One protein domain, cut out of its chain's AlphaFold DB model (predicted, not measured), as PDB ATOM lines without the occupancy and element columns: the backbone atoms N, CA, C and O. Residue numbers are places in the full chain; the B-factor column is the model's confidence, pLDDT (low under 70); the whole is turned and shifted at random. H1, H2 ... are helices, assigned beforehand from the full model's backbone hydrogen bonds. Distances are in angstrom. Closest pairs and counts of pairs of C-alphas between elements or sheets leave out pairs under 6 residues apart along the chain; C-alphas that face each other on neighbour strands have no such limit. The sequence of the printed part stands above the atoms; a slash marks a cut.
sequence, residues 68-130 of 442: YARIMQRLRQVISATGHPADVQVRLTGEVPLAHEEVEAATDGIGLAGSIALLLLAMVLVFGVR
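What this domain is: This is residues 68 to 130 of the 442 residues of the protein "MMPL domain-containing protein" of Gammaproteobacteria bacterium (UniProt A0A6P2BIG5). One long helix, H2, makes most of the length, and a shorter helix, H1, meets it near the beginnings of both, so that the two form a wide, open V. Between them the link of residues 83 to 94 swings out past the far end of H1 and folds back to the corner, while residues 105 to 129 of H2 stick out as a free arm. The printed part has 63 residues with two named helices, H1 then H2, and no named strand; the class is all helix. The whole is extended, with a radius of gyration of the C-alphas of 19.9 A and spans of 63 by 24 by 16 A.

How they stand to each other: H2, residues 95 to 129, is the longest helix, and residues 105 to 130 stand free. H1, residues 69 to 82, only just touches H2, with 3 pairs of C-alphas within 8 A. H1 touches H2 with residues 69 to 72 alone, and H2 touches H1 with residues 97 to 100 alone. The closest C-alphas of the two helices are those of Ala 69 and His 100, 6.8 A apart. The helices stand at a steep tilt of 57 degrees and run opposite ways, with their centres 28.2 A apart. In H1 and H2 every O i to N i+4 pair is within hydrogen-bond range.

Where its parts are: H2 has 35 residues and measures 48.6 A from C-alpha 95 at (-115.463, -191.154, 309.878) to C-alpha 129 at (-149.780, -156.989, 306.374). H1 has 14 residues and measures 19.9 A, beginning with C-alpha 69 at (-122.618, -190.655, 298.713).

The domain as a whole: The two C-alphas farthest apart are those of Pro 85 and Arg 130, at 63.3 A. The link from H1 to H2 is long, with 12 residues, and residues 81 to 89 stand free. The printed part has no cut. The mean pLDDT of the printed part is 88.8, and no printed residue is under 70.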
ATOM      1  N   TYR A  68    -119.497-188.118 300.138       89.25
ATOM      2  CA  TYR A  68    -119.525-189.474 300.687       89.25
ATOM      3  C   TYR A  68    -120.569-190.396 300.034       89.25
ATOM      4  O   TYR A  68    -120.557-191.606 300.269       89.25
ATOM      5  N   ALA A  69    -121.482-189.873 299.207       88.88
ATOM      6  CA  ALA A  69    -122.618-190.655 298.713       88.88
ATOM      7  C   ALA A  69    -122.180-191.819 297.818       88.88
ATOM      8  O   ALA A  69    -122.681-192.936 297.958       88.88
ATOM      9  N   ARG A  70    -121.203-191.594 296.931       89.31
ATOM     10  CA  ARG A  70    -120.745-192.611 295.973       89.31
ATOM     11  C   ARG A  70    -120.126-193.825 296.663       89.31
ATOM     12  O   ARG A  70    -120.430-194.962 296.296       89.31
ATOM     13  N   ILE A  71    -119.268-193.597 297.660       91.06
ATOM     14  CA  ILE A  71    -118.622-194.675 298.420       91.06
ATOM     15  C   ILE A  71    -119.637-195.418 299.296       91.06
ATOM     16  O   ILE A  71    -119.641-196.649 299.310       91.06
ATOM     17  N   MET A  72    -120.563-194.700 299.940       92.81
ATOM     18  CA  MET A  72    -121.614-195.298 300.769       92.81
ATOM     19  C   MET A  72    -122.603-196.126 299.952       92.81
ATOM     20  O   MET A  72    -122.928-197.251 300.335       92.81
ATOM     21  N   GLN A  73    -123.022-195.636 298.785       91.75
ATOM     22  CA  GLN A  73    -123.906-196.377 297.890       91.75
ATOM     23  C   GLN A  73    -123.239-197.660 297.381       91.75
ATOM     24  O   GLN A  73    -123.871-198.716 297.388       91.75
ATOM     25  N   ARG A  74    -121.957-197.598 296.994       91.25
ATOM     26  CA  ARG A  74    -121.192-198.787 296.581       91.25
ATOM     27  C   ARG A  74    -121.046-199.795 297.715       91.25
ATOM     28  O   ARG A  74    -121.241-200.984 297.483       91.25
ATOM     29  N   LEU A  75    -120.745-199.342 298.932       92.56
ATOM     30  CA  LEU A  75    -120.636-200.228 300.093       92.56
ATOM     31  C   LEU A  75    -121.968-200.912 300.405       92.56
ATOM     32  O   LEU A  75    -122.005-202.136 300.510       92.56
ATOM     33  N   ARG A  76    -123.075-200.160 300.448       92.38
ATOM     34  CA  ARG A  76    -124.420-200.728 300.639       92.38
ATOM     35  C   ARG A  76    -124.785-201.723 299.529       92.38
ATOM     36  O   ARG A  76    -125.314-202.791 299.823       92.38
ATOM     37  N   GLN A  77    -124.442-201.426 298.272       93.31
ATOM     38  CA  GLN A  77    -124.643-202.347 297.146       93.31
ATOM     39  C   GLN A  77    -123.850-203.647 297.314       93.31
ATOM     40  O   GLN A  77    -124.434-204.722 297.198       93.31
ATOM     41  N   VAL A  78    -122.556-203.575 297.636       92.00
ATOM     42  CA  VAL A  78    -121.711-204.764 297.849       92.00
ATOM     43  C   VAL A  78    -122.221-205.604 299.019       92.00
ATOM     44  O   VAL A  78    -122.318-206.823 298.887       92.00
ATOM     45  N   ILE A  79    -122.612-204.972 300.129       91.38
ATOM     46  CA  ILE A  79    -123.187-205.666 301.291       91.38
ATOM     47  C   ILE A  79    -124.465-206.409 300.887       91.38
ATOM     48  O   ILE A  79    -124.590-207.603 301.154       91.38
ATOM     49  N   SER A  80    -125.371-205.739 300.165       89.94
ATOM     50  CA  SER A  80    -126.622-206.353 299.702       89.94
ATOM     51  C   SER A  80    -126.409-207.477 298.679       89.94
ATOM     52  O   SER A  80    -127.139-208.464 298.695       89.94
ATOM     53  N   ALA A  81    -125.396-207.361 297.812       92.44
ATOM     54  CA  ALA A  81    -125.115-208.326 296.751       92.44
ATOM     55  C   ALA A  81    -124.365-209.570 297.243       92.44
ATOM     56  O   ALA A  81    -124.523-210.642 296.665       92.44
ATOM     57  N   THR A  82    -123.545-209.438 298.289       88.38
ATOM     58  CA  THR A  82    -122.749-210.558 298.819       88.38
ATOM     59  C   THR A  82    -123.644-211.614 299.468       88.38
ATOM     60  O   THR A  82    -123.335-212.800 299.384       88.38
ATOM     61  N   GLY A  83    -124.774-211.191 300.051       80.88
ATOM     62  CA  GLY A  83    -125.658-212.047 300.837       80.88
ATOM     63  C   GLY A  83    -124.971-212.499 302.127       80.88
ATOM     64  O   GLY A  83    -123.876-213.052 302.113       80.88
ATOM     65  N   HIS A  84    -125.600-212.262 303.271       85.25
ATOM     66  CA  HIS A  84    -125.090-212.729 304.558       85.25
ATOM     67  C   HIS A  84    -126.156-213.572 305.275       85.25
ATOM     68  O   HIS A  84    -127.352-213.359 305.053       85.25
ATOM     69  N   PRO A  85    -125.746-214.563 306.087       84.44
ATOM     70  CA  PRO A  85    -126.658-215.342 306.921       84.44
ATOM     71  C   PRO A  85    -127.564-214.456 307.794       84.44
ATOM     72  O   PRO A  85    -127.182-213.345 308.162       84.44
ATOM     73  N   ALA A  86    -128.765-214.941 308.133       79.88
ATOM     74  CA  ALA A  86    -129.763-214.166 308.885       79.88
ATOM     75  C   ALA A  86    -129.331-213.827 310.327       79.88
ATOM     76  O   ALA A  86    -129.864-212.900 310.928       79.88
ATOM     77  N   ASP A  87    -128.372-214.571 310.870       84.69
ATOM     78  CA  ASP A  87    -127.730-214.361 312.169       84.69
ATOM     79  C   ASP A  87    -126.587-213.331 312.127       84.69
ATOM     80  O   ASP A  87    -126.097-212.918 313.177       84.69
ATOM     81  N   VAL A  88    -126.176-212.877 310.938       86.06
ATOM     82  CA  VAL A  88    -125.107-211.887 310.764       86.06
ATOM     83  C   VAL A  88    -125.705-210.526 310.430       86.06
ATOM     84  O   VAL A  88    -126.287-210.327 309.360       86.06
ATOM     85  N   GLN A  89    -125.505-209.560 311.327       88.38
ATOM     86  CA  GLN A  89    -125.842-208.160 311.087       88.38
ATOM     87  C   GLN A  89    -124.606-207.402 310.591       88.38
ATOM     88  O   GLN A  89    -123.590-207.332 311.280       88.38
ATOM     89  N   VAL A  90    -124.700-206.810 309.400       91.94
ATOM     90  CA  VAL A  90    -123.650-205.948 308.841       91.94
ATOM     91  C   VAL A  90    -124.057-204.495 309.045       91.94
ATOM     92  O   VAL A  90    -125.162-204.114 308.664       91.94
ATOM     93  N   ARG A  91    -123.177-203.695 309.655       92.94
ATOM     94  CA  ARG A  91    -123.404-202.271 309.938       92.94
ATOM     95  C   ARG A  91    -122.196-201.439 309.529       92.94
ATOM     96  O   ARG A  91    -121.069-201.937 309.554       92.94
ATOM     97  N   LEU A  92    -122.423-200.184 309.159       94.06
ATOM     98  CA  LEU A  92    -121.374-199.261 308.718       94.06
ATOM     99  C   LEU A  92    -121.073-198.211 309.790       94.06
ATOM    100  O   LEU A  92    -121.974-197.568 310.313       94.06
ATOM    101  N   THR A  93    -119.794-197.999 310.099       93.56
ATOM    102  CA  THR A  93    -119.349-196.929 311.004       93.56
ATOM    103  C   THR A  93    -117.931-196.466 310.674       93.56
ATOM    104  O   THR A  93    -117.271-197.032 309.803       93.56
ATOM    105  N   GLY A  94    -117.474-195.414 311.350       90.12
ATOM    106  CA  GLY A  94    -116.230-194.705 311.069       90.12
ATOM    107  C   GLY A  94    -116.486-193.312 310.502       90.12
ATOM    108  O   GLY A  94    -117.628-192.912 310.290       90.12
ATOM    109  N   GLU A  95    -115.409-192.569 310.263       88.50
ATOM    110  CA  GLU A  95    -115.463-191.154 309.878       88.50
ATOM    111  C   GLU A  95    -116.320-190.901 308.629       88.50
ATOM    112  O   GLU A  95    -117.140-189.989 308.625       88.50
ATOM    113  N   VAL A  96    -116.199-191.754 307.604       91.44
ATOM    114  CA  VAL A  96    -116.928-191.598 306.335       91.44
ATOM    115  C   VAL A  96    -118.445-191.813 306.491       91.44
ATOM    116  O   VAL A  96    -119.184-190.899 306.130       91.44
ATOM    117  N   PRO A  97    -118.953-192.944 307.035       92.31
ATOM    118  CA  PRO A  97    -120.386-193.089 307.318       92.31
ATOM    119  C   PRO A  97    -120.933-192.003 308.244       92.31
ATOM    120  O   PRO A  97    -121.987-191.438 307.966       92.31
ATOM    121  N   LEU A  98    -120.187-191.667 309.302       91.50
ATOM    122  CA  LEU A  98    -120.582-190.630 310.248       91.50
ATOM    123  C   LEU A  98    -120.732-189.270 309.546       91.50
ATOM    124  O   LEU A  98    -121.690-188.548 309.814       91.50
ATOM    125  N   ALA A  99    -119.788-188.886 308.681       89.31
ATOM    126  CA  ALA A  99    -119.835-187.625 307.941       89.31
ATOM    127  C   ALA A  99    -120.910-187.632 306.842       89.31
ATOM    128  O   ALA A  99    -121.564-186.615 306.617       89.31
ATOM    129  N   HIS A 100    -121.147-188.777 306.195       90.56
ATOM    130  CA  HIS A 100    -122.241-188.935 305.239       90.56
ATOM    131  C   HIS A 100    -123.604-188.687 305.886       90.56
ATOM    132  O   HIS A 100    -124.379-187.881 305.375       90.56
ATOM    133  N   GLU A 101    -123.865-189.344 307.017       90.50
ATOM    134  CA  GLU A 101    -125.119-189.210 307.762       90.50
ATOM    135  C   GLU A 101    -125.293-187.793 308.333       90.50
ATOM    136  O   GLU A 101    -126.413-187.299 308.412       90.50
ATOM    137  N   GLU A 102    -124.201-187.109 308.691       87.25
ATOM    138  CA  GLU A 102    -124.226-185.702 309.111       87.25
ATOM    139  C   GLU A 102    -124.672-184.772 307.970       87.25
ATOM    140  O   GLU A 102    -125.582-183.962 308.159       87.25
ATOM    141  N   VAL A 103    -124.085-184.913 306.775       85.50
ATOM    142  CA  VAL A 103    -124.465-184.120 305.591       85.50
ATOM    143  C   VAL A 103    -125.891-184.443 305.139       85.50
ATOM    144  O   VAL A 103    -126.642-183.535 304.777       85.50
ATOM    145  N   GLU A 104    -126.286-185.716 305.174       86.38
ATOM    146  CA  GLU A 104    -127.644-186.160 304.841       86.38
ATOM    147  C   GLU A 104    -128.670-185.559 305.811       86.38
ATOM    148  O   GLU A 104    -129.586-184.861 305.375       86.38
ATOM    149  N   ALA A 105    -128.456-185.712 307.123       85.56
ATOM    150  CA  ALA A 105    -129.339-185.158 308.147       85.56
ATOM    151  C   ALA A 105    -129.426-183.626 308.088       85.56
ATOM    152  O   ALA A 105    -130.510-183.065 308.256       85.56
ATOM    153  N   ALA A 106    -128.307-182.941 307.825       83.88
ATOM    154  CA  ALA A 106    -128.305-181.496 307.632       83.88
ATOM    155  C   ALA A 106    -129.167-181.107 306.422       83.88
ATOM    156  O   ALA A 106    -130.069-180.279 306.555       83.88
ATOM    157  N   THR A 107    -128.937-181.736 305.264       82.69
ATOM    158  CA  THR A 107    -129.646-181.432 304.009       82.69
ATOM    159  C   THR A 107    -131.152-181.675 304.130       82.69
ATOM    160  O   THR A 107    -131.950-180.822 303.728       82.69
ATOM    161  N   ASP A 108    -131.551-182.798 304.727       84.50
ATOM    162  CA  ASP A 108    -132.960-183.130 304.957       84.50
ATOM    163  C   ASP A 108    -133.607-182.151 305.946       84.50
ATOM    164  O   ASP A 108    -134.717-181.649 305.717       84.50
ATOM    165  N   GLY A 109    -132.881-181.810 307.015       85.00
ATOM    166  CA  GLY A 109    -133.297-180.815 307.997       85.00
ATOM    167  C   GLY A 109    -133.536-179.440 307.375       85.00
ATOM    168  O   GLY A 109    -134.526-178.789 307.702       85.00
ATOM    169  N   ILE A 110    -132.693-179.015 306.433       84.56
ATOM    170  CA  ILE A 110    -132.830-177.738 305.717       84.56
ATOM    171  C   ILE A 110    -134.078-177.716 304.836       84.56
ATOM    172  O   ILE A 110    -134.795-176.715 304.831       84.56
ATOM    173  N   GLY A 111    -134.371-178.800 304.111       85.94
ATOM    174  CA  GLY A 111    -135.571-178.877 303.274       85.94
ATOM    175  C   GLY A 111    -136.853-178.723 304.098       85.94
ATOM    176  O   GLY A 111    -137.743-177.935 303.754       85.94
ATOM    177  N   LEU A 112    -136.926-179.418 305.236       88.88
ATOM    178  CA  LEU A 112    -138.065-179.333 306.147       88.88
ATOM    179  C   LEU A 112    -138.130-177.975 306.866       88.88
ATOM    180  O   LEU A 112    -139.159-177.305 306.830       88.88
ATOM    181  N   ALA A 113    -137.037-177.541 307.494       87.88
ATOM    182  CA  ALA A 113    -137.001-176.289 308.246       87.88
ATOM    183  C   ALA A 113    -137.219-175.073 307.339       87.88
ATOM    184  O   ALA A 113    -137.983-174.178 307.690       87.88
ATOM    185  N   GLY A 114    -136.604-175.058 306.155       87.75
ATOM    186  CA  GLY A 114    -136.758-173.996 305.167       87.75
ATOM    187  C   GLY A 114    -138.183-173.901 304.627       87.75
ATOM    188  O   GLY A 114    -138.728-172.802 304.546       87.75
ATOM    189  N   SER A 115    -138.827-175.033 304.320       89.81
ATOM    190  CA  SER A 115    -140.224-175.031 303.860       89.81
ATOM    191  C   SER A 115    -141.201-174.592 304.955       89.81
ATOM    192  O   SER A 115    -142.088-173.780 304.681       89.81
ATOM    193  N   ILE A 116    -141.009-175.040 306.200       92.19
ATOM    194  CA  ILE A 116    -141.799-174.578 307.353       92.19
ATOM    195  C   ILE A 116    -141.580-173.080 307.591       92.19
ATOM    196  O   ILE A 116    -142.553-172.345 307.753       92.19
ATOM    197  N   ALA A 117    -140.332-172.609 307.579       90.00
ATOM    198  CA  ALA A 117    -140.007-171.199 307.768       90.00
ATOM    199  C   ALA A 117    -140.648-170.326 306.682       90.00
ATOM    200  O   ALA A 117    -141.269-169.317 307.002       90.00
ATOM    201  N   LEU A 118    -140.572-170.740 305.413       90.56
ATOM    202  CA  LEU A 118    -141.182-170.023 304.294       90.56
ATOM    203  C   LEU A 118    -142.714-169.992 304.395       90.56
ATOM    204  O   LEU A 118    -143.324-168.952 304.150       90.56
ATOM    205  N   LEU A 119    -143.337-171.108 304.791       93.25
ATOM    206  CA  LEU A 119    -144.782-171.191 305.022       93.25
ATOM    207  C   LEU A 119    -145.215-170.247 306.151       93.25
ATOM    208  O   LEU A 119    -146.153-169.469 305.980       93.25
ATOM    209  N   LEU A 120    -144.528-170.299 307.295       92.25
ATOM    210  CA  LEU A 120    -144.811-169.436 308.441       92.25
ATOM    211  C   LEU A 120    -144.596-167.966 308.091       92.25
ATOM    212  O   LEU A 120    -145.429-167.131 308.438       92.25
ATOM    213  N   LEU A 121    -143.537-167.654 307.350       91.69
ATOM    214  CA  LEU A 121    -143.272-166.311 306.856       91.69
ATOM    215  C   LEU A 121    -144.406-165.815 305.953       91.69
ATOM    216  O   LEU A 121    -144.926-164.720 306.163       91.69
ATOM    217  N   ALA A 122    -144.836-166.629 304.985       91.62
ATOM    218  CA  ALA A 122    -145.954-166.291 304.110       91.62
ATOM    219  C   ALA A 122    -147.245-166.076 304.910       91.62
ATOM    220  O   ALA A 122    -147.978-165.123 304.655       91.62
ATOM    221  N   MET A 123    -147.497-166.921 305.913       91.69
ATOM    222  CA  MET A 123    -148.644-166.811 306.808       91.69
ATOM    223  C   MET A 123    -148.623-165.480 307.572       91.69
ATOM    224  O   MET A 123    -149.584-164.715 307.502       91.69
ATOM    225  N   VAL A 124    -147.514-165.159 308.241       90.38
ATOM    226  CA  VAL A 124    -147.350-163.901 308.987       90.38
ATOM    227  C   VAL A 124    -147.499-162.691 308.063       90.38
ATOM    228  O   VAL A 124    -148.193-161.740 308.414       90.38
ATOM    229  N   LEU A 125    -146.930-162.737 306.858       89.50
ATOM    230  CA  LEU A 125    -147.038-161.661 305.873       89.50
ATOM    231  C   LEU A 125    -148.476-161.457 305.375       89.50
ATOM    232  O   LEU A 125    -148.973-160.329 305.354       89.50
ATOM    233  N   VAL A 126    -149.169-162.533 304.999       88.62
ATOM    234  CA  VAL A 126    -150.541-162.466 304.473       88.62
ATOM    235  C   VAL A 126    -151.526-162.014 305.552       88.62
ATOM    236  O   VAL A 126    -152.345-161.129 305.293       88.62
ATOM    237  N   PHE A 127    -151.437-162.566 306.765       85.62
ATOM    238  CA  PHE A 127    -152.356-162.228 307.856       85.62
ATOM    239  C   PHE A 127    -152.006-160.914 308.561       85.62
ATOM    240  O   PHE A 127    -152.918-160.197 308.977       85.62
ATOM    241  N   GLY A 128    -150.716-160.593 308.679       82.12
ATOM    242  CA  GLY A 128    -150.223-159.391 309.348       82.12
ATOM    243  C   GLY A 128    -150.355-158.141 308.485       82.12
ATOM    244  O   GLY A 128    -150.967-157.165 308.909       82.12
ATOM    245  N   VAL A 129    -149.831-158.173 307.253       82.75
ATOM    246  CA  VAL A 129    -149.780-156.989 306.374       82.75
ATOM    247  C   VAL A 129    -151.067-156.812 305.561       82.75
ATOM    248  O   VAL A 129    -151.394-155.697 305.156       82.75
ATOM    249  N   ARG A 130    -151.820-157.894 305.302       83.50
ATOM    250  CA  ARG A 130    -153.103-157.887 304.561       83.50
ATOM    251  C   ARG A 130    -153.068-157.182 303.191       83.50
ATOM    252  O   ARG A 130    -154.100-156.753 302.680       83.50
TER     253      ARG A 130